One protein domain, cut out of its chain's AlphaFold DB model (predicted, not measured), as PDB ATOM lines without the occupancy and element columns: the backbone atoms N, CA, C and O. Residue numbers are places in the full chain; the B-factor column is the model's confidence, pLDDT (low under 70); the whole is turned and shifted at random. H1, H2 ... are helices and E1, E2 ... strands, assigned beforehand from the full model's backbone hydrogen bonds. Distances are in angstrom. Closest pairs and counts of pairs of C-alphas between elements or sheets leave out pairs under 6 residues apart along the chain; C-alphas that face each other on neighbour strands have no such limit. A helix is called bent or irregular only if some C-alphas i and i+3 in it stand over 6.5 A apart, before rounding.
ATOM      1  N   ARG A   2     284.756 177.244 282.679       94.38
ATOM      2  CA  ARG A   2     286.227 177.038 282.670       94.38
ATOM      3  C   ARG A   2     286.674 175.622 282.283       94.38
ATOM      4  O   ARG A   2     287.423 175.477 281.330       94.38
ATOM      5  N   LYS A   3     286.228 174.595 283.025       95.75
ATOM      6  CA  LYS A   3     286.651 173.193 282.824       95.75
ATOM      7  C   LYS A   3     286.545 172.773 281.352       95.75
ATOM      8  O   LYS A   3     287.534 172.346 280.775       95.75
ATOM      9  N   TYR A   4     285.368 172.958 280.758       97.06
ATOM     10  CA  TYR A   4     285.110 172.588 279.368       97.06
ATOM     11  C   TYR A   4     285.821 173.512 278.372       97.06
ATOM     12  O   TYR A   4     286.361 173.032 277.388       97.06
ATOM     13  N   ALA A   5     285.908 174.818 278.654       97.19
ATOM     14  CA  ALA A   5     286.657 175.765 277.824       97.19
ATOM     15  C   ALA A   5     288.143 175.378 277.692       97.19
ATOM     16  O   ALA A   5     288.703 175.420 276.599       97.19
ATOM     17  N   VAL A   6     288.768 174.948 278.794       97.25
ATOM     18  CA  VAL A   6     290.156 174.457 278.801       97.25
ATOM     19  C   VAL A   6     290.278 173.120 278.062       97.25
ATOM     20  O   VAL A   6     291.181 172.974 277.245       97.25
ATOM     21  N   GLN A   7     289.374 172.167 278.315       97.56
ATOM     22  CA  GLN A   7     289.384 170.844 277.666       97.56
ATOM     23  C   GLN A   7     289.260 170.943 276.139       97.56
ATOM     24  O   GLN A   7     290.041 170.324 275.421       97.56
ATOM     25  N   GLU A   8     288.337 171.774 275.659       97.88
ATOM     26  CA  GLU A   8     288.055 171.950 274.230       97.88
ATOM     27  C   GLU A   8     288.936 173.017 273.564       97.88
ATOM     28  O   GLU A   8     288.859 173.220 272.357       97.88
ATOM     29  N   LYS A   9     289.784 173.713 274.337       96.81
ATOM     30  CA  LYS A   9     290.625 174.830 273.868       96.81
ATOM     31  C   LYS A   9     289.815 175.955 273.203       96.81
ATOM     32  O   LYS A   9     290.280 176.598 272.264       96.81
ATOM     33  N   ILE A  10     288.611 176.214 273.713       97.44
ATOM     34  CA  ILE A  10     287.722 177.278 273.231       97.44
ATOM     35  C   ILE A  10     287.672 178.388 274.288       97.44
ATOM     36  O   ILE A  10     287.257 178.125 275.421       97.44
ATOM     37  N   PRO A  11     288.067 179.633 273.962       96.56
ATOM     38  CA  PRO A  11     287.971 180.738 274.906       96.56
ATOM     39  C   PRO A  11     286.507 181.021 275.256       96.56
ATOM     40  O   PRO A  11     285.638 181.011 274.387       96.56
ATOM     41  N   PHE A  12     286.232 181.336 276.523       97.06
ATOM     42  CA  PHE A  12     284.905 181.779 276.952       97.06
ATOM     43  C   PHE A  12     284.922 183.256 277.331       97.06
ATOM     44  O   PHE A  12     285.921 183.781 277.836       97.06
ATOM     45  N   TRP A  13     283.814 183.932 277.052       96.75
ATOM     46  CA  TRP A  13     283.592 185.345 277.351       96.75
ATOM     47  C   TRP A  13     282.427 185.458 278.331       96.75
ATOM     48  O   TRP A  13     281.594 184.550 278.395       96.75
ATOM     49  N   ASN A  14     282.368 186.548 279.092       95.00
ATOM     50  CA  ASN A  14     281.296 186.764 280.057       95.00
ATOM     51  C   ASN A  14     280.562 188.088 279.813       95.00
ATOM     52  O   ASN A  14     281.163 189.066 279.364       95.00
ATOM     53  N   PHE A  15     279.263 188.091 280.115       92.31
ATOM     54  CA  PHE A  15     278.422 189.284 280.110       92.31
ATOM     55  C   PHE A  15     278.277 189.818 281.534       92.31
ATOM     56  O   PHE A  15     277.945 189.072 282.453       92.31
ATOM     57  N   PHE A  16     278.485 191.119 281.699       89.69
ATOM     58  CA  PHE A  16     278.458 191.802 282.985       89.69
ATOM     59  C   PHE A  16     277.278 192.731 283.074       89.69
ATOM     60  O   PHE A  16     277.079 193.569 282.194       89.69
ATOM     61  N   ASN A  17     276.523 192.608 284.157       90.44
ATOM     62  CA  ASN A  17     275.432 193.520 284.399       90.44
ATOM     63  C   ASN A  17     276.001 194.888 284.794       90.44
ATOM     64  O   ASN A  17     276.647 195.023 285.832       90.44
ATOM     65  N   ALA A  18     275.765 195.879 283.940       94.62
ATOM     66  CA  ALA A  18     276.281 197.241 284.013       94.62
ATOM     67  C   ALA A  18     275.195 198.283 284.299       94.62
ATOM     68  O   ALA A  18     275.473 199.476 284.264       94.62
ATOM     69  N   MET A  19     273.955 197.844 284.529       93.81
ATOM     70  CA  MET A  19     272.828 198.718 284.838       93.81
ATOM     71  C   MET A  19     271.775 197.979 285.682       93.81
ATOM     72  O   MET A  19     271.768 196.747 285.716       93.81
ATOM     73  N   PRO A  20     270.850 198.680 286.358       92.25
ATOM     74  CA  PRO A  20     269.768 198.020 287.077       92.25
ATOM     75  C   PRO A  20     268.729 197.458 286.095       92.25
ATOM     76  O   PRO A  20     268.419 198.079 285.076       92.25
ATOM     77  N   PHE A  21     268.134 196.313 286.429       88.62
ATOM     78  CA  PHE A  21     267.005 195.739 285.691       88.62
ATOM     79  C   PHE A  21     266.050 195.020 286.647       88.62
ATOM     80  O   PHE A  21     266.482 194.307 287.558       88.62
ATOM     81  N   GLY A  22     264.742 195.214 286.468       86.81
ATOM     82  CA  GLY A  22     263.733 194.719 287.408       86.81
ATOM     83  C   GLY A  22     264.083 195.073 288.871       86.81
ATOM     84  O   GLY A  22     264.242 196.260 289.174       86.81
ATOM     85  N   PRO A  23     264.227 194.081 289.776       87.75
ATOM     86  CA  PRO A  23     264.598 194.306 291.177       87.75
ATOM     87  C   PRO A  23     266.111 194.474 291.416       87.75
ATOM     88  O   PRO A  23     266.507 194.768 292.543       87.75
ATOM     89  N   HIS A  24     266.964 194.277 290.405       87.88
ATOM     90  CA  HIS A  24     268.415 194.322 290.582       87.88
ATOM     91  C   HIS A  24     268.897 195.741 290.873       87.88
ATOM     92  O   HIS A  24     268.397 196.733 290.328       87.88
ATOM     93  N   THR A  25     269.890 195.824 291.755       90.94
ATOM     94  CA  THR A  25     270.537 197.080 292.110       90.94
ATOM     95  C   THR A  25     271.331 197.635 290.940       90.94
ATOM     96  O   THR A  25     271.721 196.932 290.009       90.94
ATOM     97  N   ASP A  26     271.537 198.942 290.998       94.12
ATOM     98  CA  ASP A  26     272.388 199.649 290.063       94.12
ATOM     99  C   ASP A  26     273.853 199.449 290.505       94.12
ATOM    100  O   ASP A  26     274.174 199.850 291.630       94.12
ATOM    101  N   PRO A  27     274.706 198.756 289.724       95.12
ATOM    102  CA  PRO A  27     276.019 198.336 290.198       95.12
ATOM    103  C   PRO A  27     276.964 199.527 290.391       95.12
ATOM    104  O   PRO A  27     276.967 200.478 289.611       95.12
ATOM    105  N   THR A  28     277.807 199.462 291.419       96.31
ATOM    106  CA  THR A  28     278.934 200.395 291.571       96.31
ATOM    107  C   THR A  28     280.102 200.001 290.665       96.31
ATOM    108  O   THR A  28     280.183 198.867 290.188       96.31
ATOM    109  N   GLU A  29     281.070 200.902 290.472       97.12
ATOM    110  CA  GLU A  29     282.306 200.570 289.749       97.12
ATOM    111  C   GLU A  29     283.061 199.395 290.381       97.12
ATOM    112  O   GLU A  29     283.559 198.538 289.655       97.12
ATOM    113  N   ALA A  30     283.102 199.304 291.716       98.00
ATOM    114  CA  ALA A  30     283.733 198.189 292.424       98.00
ATOM    115  C   ALA A  30     283.038 196.850 292.122       98.00
ATOM    116  O   ALA A  30     283.699 195.842 291.892       98.00
ATOM    117  N   GLN A  31     281.705 196.839 292.021       97.12
ATOM    118  CA  GLN A  31     280.948 195.643 291.631       97.12
ATOM    119  C   GLN A  31     281.159 195.275 290.156       97.12
ATOM    120  O   GLN A  31     281.179 194.095 289.810       97.12
ATOM    121  N   LEU A  32     281.343 196.258 289.268       97.25
ATOM    122  CA  LEU A  32     281.736 196.001 287.877       97.25
ATOM    123  C   LEU A  32     283.154 195.436 287.789       97.25
ATOM    124  O   LEU A  32     283.385 194.472 287.060       97.25
ATOM    125  N   ARG A  33     284.088 195.999 288.558       98.00
ATOM    126  CA  ARG A  33     285.466 195.520 288.673       98.00
ATOM    127  C   ARG A  33     285.501 194.077 289.165       98.00
ATOM    128  O   ARG A  33     286.098 193.236 288.502       98.00
ATOM    129  N   TRP A  34     284.761 193.781 290.233       98.00
ATOM    130  CA  TRP A  34     284.603 192.435 290.775       98.00
ATOM    131  C   TRP A  34     284.085 191.454 289.718       98.00
ATOM    132  O   TRP A  34     284.696 190.412 289.488       98.00
ATOM    133  N   GLN A  35     283.011 191.795 288.997       97.25
ATOM    134  CA  GLN A  35     282.478 190.955 287.914       97.25
ATOM    135  C   GLN A  35     283.550 190.632 286.848       97.25
ATOM    136  O   GLN A  35     283.688 189.483 286.410       97.25
ATOM    137  N   VAL A  36     284.336 191.639 286.460       97.69
ATOM    138  CA  VAL A  36     285.406 191.528 285.462       97.69
ATOM    139  C   VAL A  36     286.563 190.663 285.966       97.69
ATOM    140  O   VAL A  36     286.895 189.662 285.328       97.69
ATOM    141  N   PHE A  37     287.177 191.006 287.101       98.25
ATOM    142  CA  PHE A  37     288.382 190.323 287.578       98.25
ATOM    143  C   PHE A  37     288.101 188.914 288.086       98.25
ATOM    144  O   PHE A  37     288.916 188.023 287.844       98.25
ATOM    145  N   THR A  38     286.923 188.653 288.658       97.88
ATOM    146  CA  THR A  38     286.529 187.275 288.976       97.88
ATOM    147  C   THR A  38     286.441 186.421 287.714       97.88
ATOM    148  O   THR A  38     286.964 185.311 287.677       97.88
ATOM    149  N   SER A  39     285.885 186.953 286.623       97.88
ATOM    150  CA  SER A  39     285.843 186.241 285.339       97.88
ATOM    151  C   SER A  39     287.237 185.975 284.772       97.88
ATOM    152  O   SER A  39     287.488 184.884 284.253       97.88
ATOM    153  N   ILE A  40     288.162 186.929 284.903       98.19
ATOM    154  CA  ILE A  40     289.561 186.767 284.479       98.19
ATOM    155  C   ILE A  40     290.275 185.717 285.336       98.19
ATOM    156  O   ILE A  40     290.982 184.882 284.774       98.19
ATOM    157  N   ALA A  41     290.030 185.671 286.652       98.31
ATOM    158  CA  ALA A  41     290.551 184.624 287.537       98.31
ATOM    159  C   ALA A  41     290.121 183.223 287.068       98.31
ATOM    160  O   ALA A  41     290.915 182.286 287.075       98.31
ATOM    161  N   TYR A  42     288.886 183.094 286.565       98.06
ATOM    162  CA  TYR A  42     288.386 181.862 285.945       98.06
ATOM    163  C   TYR A  42     288.914 181.590 284.526       98.06
ATOM    164  O   TYR A  42     288.608 180.540 283.955       98.06
ATOM    165  N   GLY A  43     289.708 182.494 283.949       97.69
ATOM    166  CA  GLY A  43     290.317 182.357 282.627       97.69
ATOM    167  C   GLY A  43     289.485 182.905 281.468       97.69
ATOM    168  O   GLY A  43     289.736 182.514 280.325       97.69
ATOM    169  N   ALA A  44     288.512 183.785 281.730       98.00
ATOM    170  CA  ALA A  44     287.752 184.441 280.668       98.00
ATOM    171  C   ALA A  44     288.684 185.217 279.727       98.00
ATOM    172  O   ALA A  44     289.659 185.833 280.159       98.00
ATOM    173  N   LYS A  45     288.364 185.200 278.431       97.31
ATOM    174  CA  LYS A  45     289.125 185.907 277.384       97.31
ATOM    175  C   LYS A  45     288.376 187.083 276.769       97.31
ATOM    176  O   LYS A  45     288.903 187.739 275.879       97.31
ATOM    177  N   GLY A  46     287.161 187.351 277.234       95.94
ATOM    178  CA  GLY A  46     286.358 188.458 276.745       95.94
ATOM    179  C   GLY A  46     285.380 188.968 277.789       95.94
ATOM    180  O   GLY A  46     284.870 188.212 278.621       95.94
ATOM    181  N   VAL A  47     285.156 190.275 277.713       94.25
ATOM    182  CA  VAL A  47     284.364 191.088 278.632       94.25
ATOM    183  C   VAL A  47     283.305 191.805 277.811       94.25
ATOM    184  O   VAL A  47     283.631 192.535 276.875       94.25
ATOM    185  N   LEU A  48     282.036 191.577 278.134       95.19
ATOM    186  CA  LEU A  48     280.897 192.176 277.444       95.19
ATOM    187  C   LEU A  48     280.012 192.881 278.469       95.19
ATOM    188  O   LEU A  48     279.671 192.305 279.493       95.19
ATOM    189  N   TYR A  49     279.612 194.120 278.199       95.19
ATOM    190  CA  TYR A  49     278.738 194.872 279.101       95.19
ATOM    191  C   TYR A  49     277.280 194.694 278.683       95.19
ATOM    192  O   TYR A  49     276.899 195.093 277.580       95.19
ATOM    193  N   PHE A  50     276.464 194.130 279.574       92.06
ATOM    194  CA  PHE A  50     275.011 194.200 279.519       92.06
ATOM    195  C   PHE A  50     274.532 195.408 280.352       92.06
ATOM    196  O   PHE A  50     274.459 195.350 281.569       92.06
ATOM    197  N   CYS A  51     274.232 196.549 279.747       92.44
ATOM    198  CA  CYS A  51     274.231 196.771 278.305       92.44
ATOM    199  C   CYS A  51     274.999 198.020 277.895       92.44
ATOM    200  O   CYS A  51     275.361 198.868 278.711       92.44
ATOM    201  N   TYR A  52     275.298 198.086 276.597       94.69
ATOM    202  CA  TYR A  52     275.979 199.227 276.008       94.69
ATOM    203  C   TYR A  52     275.018 200.409 275.801       94.69
ATOM    204  O   TYR A  52     275.338 201.517 276.211       94.69
ATOM    205  N   TYR A  53     273.823 200.180 275.240       96.00
ATOM    206  CA  TYR A  53     272.765 201.188 275.068       96.00
ATOM    207  C   TYR A  53     271.535 200.835 275.904       96.00
ATOM    208  O   TYR A  53     271.066 199.702 275.834       96.00
ATOM    209  N   THR A  54     270.979 201.807 276.634       95.31
ATOM    210  CA  THR A  54     269.813 201.596 277.504       95.31
ATOM    211  C   THR A  54     268.577 201.222 276.679       95.31
ATOM    212  O   THR A  54     268.079 202.076 275.937       95.31
ATOM    213  N   PRO A  55     268.001 200.018 276.850       93.44
ATOM    214  CA  PRO A  55     266.791 199.622 276.145       93.44
ATOM    215  C   PRO A  55     265.599 200.461 276.603       93.44
ATOM    216  O   PRO A  55     265.537 200.899 277.756       93.44
ATOM    217  N   PHE A  56     264.625 200.672 275.718       91.00
ATOM    218  CA  PHE A  56     263.337 201.270 276.070       91.00
ATOM    219  C   PHE A  56     262.327 200.159 276.382       91.00
ATOM    220  O   PHE A  56     261.734 199.581 275.479       91.00
ATOM    221  N   SER A  57     262.173 199.823 277.667       89.81
ATOM    222  CA  SER A  57     261.218 198.817 278.151       89.81
ATOM    223  C   SER A  57     260.895 199.053 279.631       89.81
ATOM    224  O   SER A  57     261.679 199.676 280.351       89.81
ATOM    225  N   HIS A  58     259.748 198.533 280.077       89.12
ATOM    226  CA  HIS A  58     259.308 198.525 281.476       89.12
ATOM    227  C   HIS A  58     260.238 197.704 282.386       89.12
ATOM    228  O   HIS A  58     260.326 197.980 283.579       89.12
ATOM    229  N   GLU A  59     260.987 196.756 281.814       88.19
ATOM    230  CA  GLU A  59     262.024 195.975 282.507       88.19
ATOM    231  C   GLU A  59     263.190 196.840 283.016       88.19
ATOM    232  O   GLU A  59     263.876 196.470 283.973       88.19
ATOM    233  N   PHE A  60     263.389 198.020 282.416       89.88
ATOM    234  CA  PHE A  60     264.457 198.966 282.745       89.88
ATOM    235  C   PHE A  60     263.853 200.310 283.191       89.88
ATOM    236  O   PHE A  60     263.890 201.296 282.439       89.88
ATOM    237  N   PRO A  61     263.244 200.364 284.394       83.50
ATOM    238  CA  PRO A  61     262.464 201.518 284.844       83.50
ATOM    239  C   PRO A  61     263.327 202.681 285.355       83.50
ATOM    240  O   PRO A  61     262.846 203.809 285.432       83.50
ATOM    241  N   LYS A  62     264.591 202.428 285.720       85.88
ATOM    242  CA  LYS A  62     265.507 203.414 286.313       85.88
ATOM    243  C   LYS A  62     266.936 203.234 285.807       85.88
ATOM    244  O   LYS A  62     267.275 202.187 285.264       85.88
ATOM    245  N   GLY A  63     267.768 204.245 286.040       85.44
ATOM    246  CA  GLY A  63     269.188 204.216 285.691       85.44
ATOM    247  C   GLY A  63     269.434 204.202 284.181       85.44
ATOM    248  O   GLY A  63     268.616 204.670 283.385       85.44
ATOM    249  N   GLY A  64     270.593 203.687 283.783       92.44
ATOM    250  CA  GLY A  64     270.948 203.527 282.382       92.44
ATOM    251  C   GLY A  64     272.152 202.617 282.201       92.44
ATOM    252  O   GLY A  64     272.926 202.418 283.123       92.44
ATOM    253  N   ALA A  65     272.283 202.093 280.993       95.94
ATOM    254  CA  ALA A  65     273.452 201.428 280.444       95.94
ATOM    255  C   ALA A  65     274.673 202.359 280.390       95.94
ATOM    256  O   ALA A  65     274.638 203.488 280.884       95.94
ATOM    257  N   LEU A  66     275.728 201.951 279.686       97.44
ATOM    258  CA  LEU A  66     276.847 202.843 279.363       97.44
ATOM    259  C   LEU A  66     276.369 204.088 278.584       97.44
ATOM    260  O   LEU A  66     276.738 205.215 278.915       97.44
ATOM    261  N   ILE A  67     275.508 203.920 277.582       97.88
ATOM    262  CA  ILE A  67     274.881 205.020 276.844       97.88
ATOM    263  C   ILE A  67     273.395 205.098 277.186       97.88
ATOM    264  O   ILE A  67     272.637 204.150 276.981       97.88
ATOM    265  N   GLY A  68     272.969 206.254 277.692       95.69
ATOM    266  CA  GLY A  68     271.578 206.530 278.030       95.69
ATOM    267  C   GLY A  68     270.679 206.674 276.799       95.69
ATOM    268  O   GLY A  68     271.140 206.944 275.693       95.69
ATOM    269  N   ARG A  69     269.357 206.599 277.011       94.25
ATOM    270  CA  ARG A  69     268.333 206.789 275.956       94.25
ATOM    271  C   ARG A  69     268.381 208.170 275.289       94.25
ATOM    272  O   ARG A  69     267.861 208.357 274.200       94.25
ATOM    273  N   ASN A  70     269.002 209.142 275.953       94.50
ATOM    274  CA  ASN A  70     269.247 210.492 275.443       94.50
ATOM    275  C   ASN A  70     270.574 210.611 274.664       94.50
ATOM    276  O   ASN A  70     271.053 211.726 274.462       94.50
ATOM    277  N   ASN A  71     271.188 209.487 274.281       96.56
ATOM    278  CA  ASN A  71     272.475 209.395 273.584       96.56
ATOM    279  C   ASN A  71     273.669 209.986 274.354       96.56
ATOM    280  O   ASN A  71     274.715 210.267 273.769       96.56
ATOM    281  N   ARG A  72     273.547 210.180 275.675       97.44
ATOM    282  CA  ARG A  72     274.645 210.663 276.521       97.44
ATOM    283  C   ARG A  72     275.339 209.501 277.218       97.44
ATOM    284  O   ARG A  72     274.699 208.542 277.646       97.44
ATOM    285  N   ARG A  73     276.654 209.629 277.386       98.44
ATOM    286  CA  ARG A  73     277.449 208.754 278.258       98.44
ATOM    287  C   ARG A  73     276.946 208.888 279.694       98.44
ATOM    288  O   ARG A  73     276.818 210.007 280.192       98.44
ATOM    289  N   THR A  74     276.661 207.767 280.344       97.31
ATOM    290  CA  THR A  74     276.328 207.720 281.773       97.31
ATOM    291  C   THR A  74     277.605 207.590 282.607       97.31
ATOM    292  O   THR A  74     278.709 207.517 282.059       97.31
ATOM    293  N   ARG A  75     277.479 207.520 283.939       96.38
ATOM    294  CA  ARG A  75     278.622 207.188 284.803       96.38
ATOM    295  C   ARG A  75     279.239 205.827 284.454       96.38
ATOM    296  O   ARG A  75     280.461 205.739 284.383       96.38
ATOM    297  N   HIS A  76     278.420 204.835 284.087       97.44
ATOM    298  CA  HIS A  76     278.886 203.491 283.737       97.44
ATOM    299  C   HIS A  76     279.772 203.470 282.495       97.44
ATOM    300  O   HIS A  76     280.645 202.618 282.381       97.44
ATOM    301  N   TRP A  77     279.616 204.430 281.576       98.06
ATOM    302  CA  TRP A  77     280.554 204.573 280.461       98.06
ATOM    303  C   TRP A  77     281.964 204.917 280.939       98.06
ATOM    304  O   TRP A  77     282.936 204.368 280.427       98.06
ATOM    305  N   TYR A  78     282.088 205.821 281.913       98.31
ATOM    306  CA  TYR A  78     283.388 206.222 282.451       98.31
ATOM    307  C   TYR A  78     283.998 205.130 283.336       98.31
ATOM    308  O   TYR A  78     285.206 204.921 283.277       98.31
ATOM    309  N   GLU A  79     283.170 204.412 284.094       97.88
ATOM    310  CA  GLU A  79     283.572 203.227 284.866       97.88
ATOM    311  C   GLU A  79     284.095 202.129 283.928       97.88
ATOM    312  O   GLU A  79     285.237 201.688 284.048       97.88
ATOM    313  N   ALA A  80     283.320 201.766 282.898       97.62
ATOM    314  CA  ALA A  80     283.739 200.803 281.884       97.62
ATOM    315  C   ALA A  80     284.985 201.269 281.120       97.62
ATOM    316  O   ALA A  80     285.839 200.451 280.797       97.62
ATOM    317  N   ARG A  81     285.132 202.572 280.844       97.94
ATOM    318  CA  ARG A  81     286.345 203.120 280.219       97.94
ATOM    319  C   ARG A  81     287.580 202.852 281.080       97.94
ATOM    320  O   ARG A  81     288.552 202.336 280.541       97.94
ATOM    321  N   ARG A  82     287.549 203.185 282.375       97.81
ATOM    322  CA  ARG A  82     288.686 202.967 283.290       97.81
ATOM    323  C   ARG A  82     289.046 201.488 283.402       97.81
ATOM    324  O   ARG A  82     290.217 201.135 283.310       97.81
ATOM    325  N   LEU A  83     288.039 200.620 283.529       97.69
ATOM    326  CA  LEU A  83     288.253 199.172 283.554       97.69
ATOM    327  C   LEU A  83     288.856 198.677 282.234       97.69
ATOM    328  O   LEU A  83     289.859 197.973 282.240       97.69
ATOM    329  N   ASN A  84     288.311 199.097 281.092       97.81
ATOM    330  CA  ASN A  84     288.825 198.703 279.781       97.81
ATOM    331  C   ASN A  84     290.240 199.223 279.503       97.81
ATOM    332  O   ASN A  84     290.983 198.560 278.784       97.81
ATOM    333  N   GLU A  85     290.629 200.380 280.048       98.38
ATOM    334  CA  GLU A  85     292.014 200.865 279.984       98.38
ATOM    335  C   GLU A  85     292.960 199.867 280.673       98.38
ATOM    336  O   GLU A  85     293.958 199.478 280.066       98.38
ATOM    337  N   GLN A  86     292.597 199.351 281.854       98.19
ATOM    338  CA  GLN A  86     293.380 198.312 282.533       98.19
ATOM    339  C   GLN A  86     293.403 196.991 281.751       98.19
ATOM    340  O   GLN A  86     294.454 196.389 281.533       98.19
ATOM    341  N   LEU A  87     292.239 196.543 281.274       97.62
ATOM    342  CA  LEU A  87     292.126 195.296 280.512       97.62
ATOM    343  C   LEU A  87     292.900 195.337 279.198       97.62
ATOM    344  O   LEU A  87     293.457 194.326 278.781       97.62
ATOM    345  N   ARG A  88     292.951 196.499 278.542       98.25
ATOM    346  CA  ARG A  88     293.737 196.689 277.323       98.25
ATOM    347  C   ARG A  88     295.225 196.485 277.589       98.25
ATOM    348  O   ARG A  88     295.892 195.870 276.761       98.25
ATOM    349  N   SER A  89     295.722 196.988 278.714       98.62
ATOM    350  CA  SER A  89     297.123 196.860 279.111       98.62
ATOM    351  C   SER A  89     297.470 195.439 279.563       98.62
ATOM    352  O   SER A  89     298.491 194.904 279.147       98.62
ATOM    353  N   LEU A  90     296.593 194.776 280.321       98.69
ATOM    354  CA  LEU A  90     296.778 193.380 280.746       98.69
ATOM    355  C   LEU A  90     296.563 192.359 279.614       98.69
ATOM    356  O   LEU A  90     297.087 191.245 279.661       98.69
ATOM    357  N   GLY A  91     295.771 192.723 278.604       98.31
ATOM    358  CA  GLY A  91     295.285 191.849 277.538       98.31
ATOM    359  C   GLY A  91     296.358 190.989 276.863       98.31
ATOM    360  O   GLY A  91     296.159 189.774 276.800       98.31
ATOM    361  N   PRO A  92     297.489 191.554 276.389       98.56
ATOM    362  CA  PRO A  92     298.550 190.784 275.744       98.56
ATOM    363  C   PRO A  92     299.032 189.601 276.588       98.56
ATOM    364  O   PRO A  92     299.074 188.482 276.078       98.56
ATOM    365  N   THR A  93     299.304 189.817 277.878       98.81
ATOM    366  CA  THR A  93     299.725 188.748 278.792       98.81
ATOM    367  C   THR A  93     298.575 187.799 279.092       98.81
ATOM    368  O   THR A  93     298.733 186.586 278.975       98.81
ATOM    369  N   LEU A  94     297.382 188.322 279.404       98.56
ATOM    370  CA  LEU A  94     296.209 187.494 279.693       98.56
ATOM    371  C   LEU A  94     295.893 186.526 278.549       98.56
ATOM    372  O   LEU A  94     295.482 185.401 278.816       98.56
ATOM    373  N   MET A  95     296.094 186.906 277.285       98.31
ATOM    374  CA  MET A  95     295.844 186.019 276.139       98.31
ATOM    375  C   MET A  95     296.814 184.834 276.052       98.31
ATOM    376  O   MET A  95     296.451 183.822 275.462       98.31
TER     377      MET A  95
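This is residues 2 to 95 of the 214 residues of an uncharacterized protein of Armatimonadetes bacterium CG_4_8_14_3_um_filter_66_20 (UniProt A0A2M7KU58). Two short parallel strands, E1 and E2, lie side by side near the middle of an elongated body, and two helices, H2 and H3, run nearly side by side along it, H2 packed on the strand pair and the long H3 nearer to E2 than to E1. The short helix H1 lies at one end of the long axis, and the looping links, residues 18 to 28 and 51 to 74, reach out at the other. The printed part has 94 residues, with three named helices and two named strands in the order H1, E1, H2, E2, H3; the sheet's order is E1, E2, parallel, and the class is mostly helix. The whole is only just compact, close to loose, with a radius of gyration of the C-alphas of 14.5 A and spans of 42 by 26 by 20 A.

E1, residues 13 to 17, and E2, residues 46 to 50, are parallel neighbours at 27 degrees. N 16 and O 48, 2.8 A apart, and N 50 and O 16, 2.7 A apart, are within hydrogen-bond range. H2, residues 29 to 41, comes closest to E1 at the C-alphas of Phe 16 and Gln 35, 6.4 A apart, and to E2 at those of Val 36 and Val 47, 6.9 A apart. E1, H2 and E2 form a strand-helix-strand unit, two parallel neighbour strands with a helix between them in the chain, and its crossover is right-handed. H3, residues 75 to 95, touches H2 at a shallow tilt of 19 degrees, the same way; the closest C-alphas are those of Glu 29 and Glu 79, 5.7 A apart. H2 touches H3 with its residues 29 to 33 alone, and H3 touches H2 with its residues 76 to 83 alone. H3 and E2 are near each other, with 8 pairs of C-alphas within 10 A, while H3 and E1 are apart. H1, residues 2 to 8, is apart from H2, E2 and H3. In H1 and H2 every O i to N i+4 pair is within hydrogen-bond range; in H3, 15 of 17 are.

E1 runs 13.5 A from C-alpha 13 at (283.592, 185.345, 277.351), and E2 is 13.0 A long. H2 measures 18.1 A and H1 10.0 A. H3 measures 28.6 A and ends at C-alpha 95, (295.844, 186.019, 276.139). It has a kink of 49 degrees near residue 89 and is irregular, with C-alphas 89 and 92 lying 7.1 A apart. H1 begins at C-alpha 2, (286.227, 177.038, 282.670).

The two C-alphas farthest apart are those of Gln 7 and Asn 70, at 44.5 A. The links E1 to H2, 11 residues, and E2 to H3, 24 residues, are long; H1 to E1 and H2 to E2 are tight. The printed part has no cut. Its mean pLDDT is 95.4, and no printed residue is under 70.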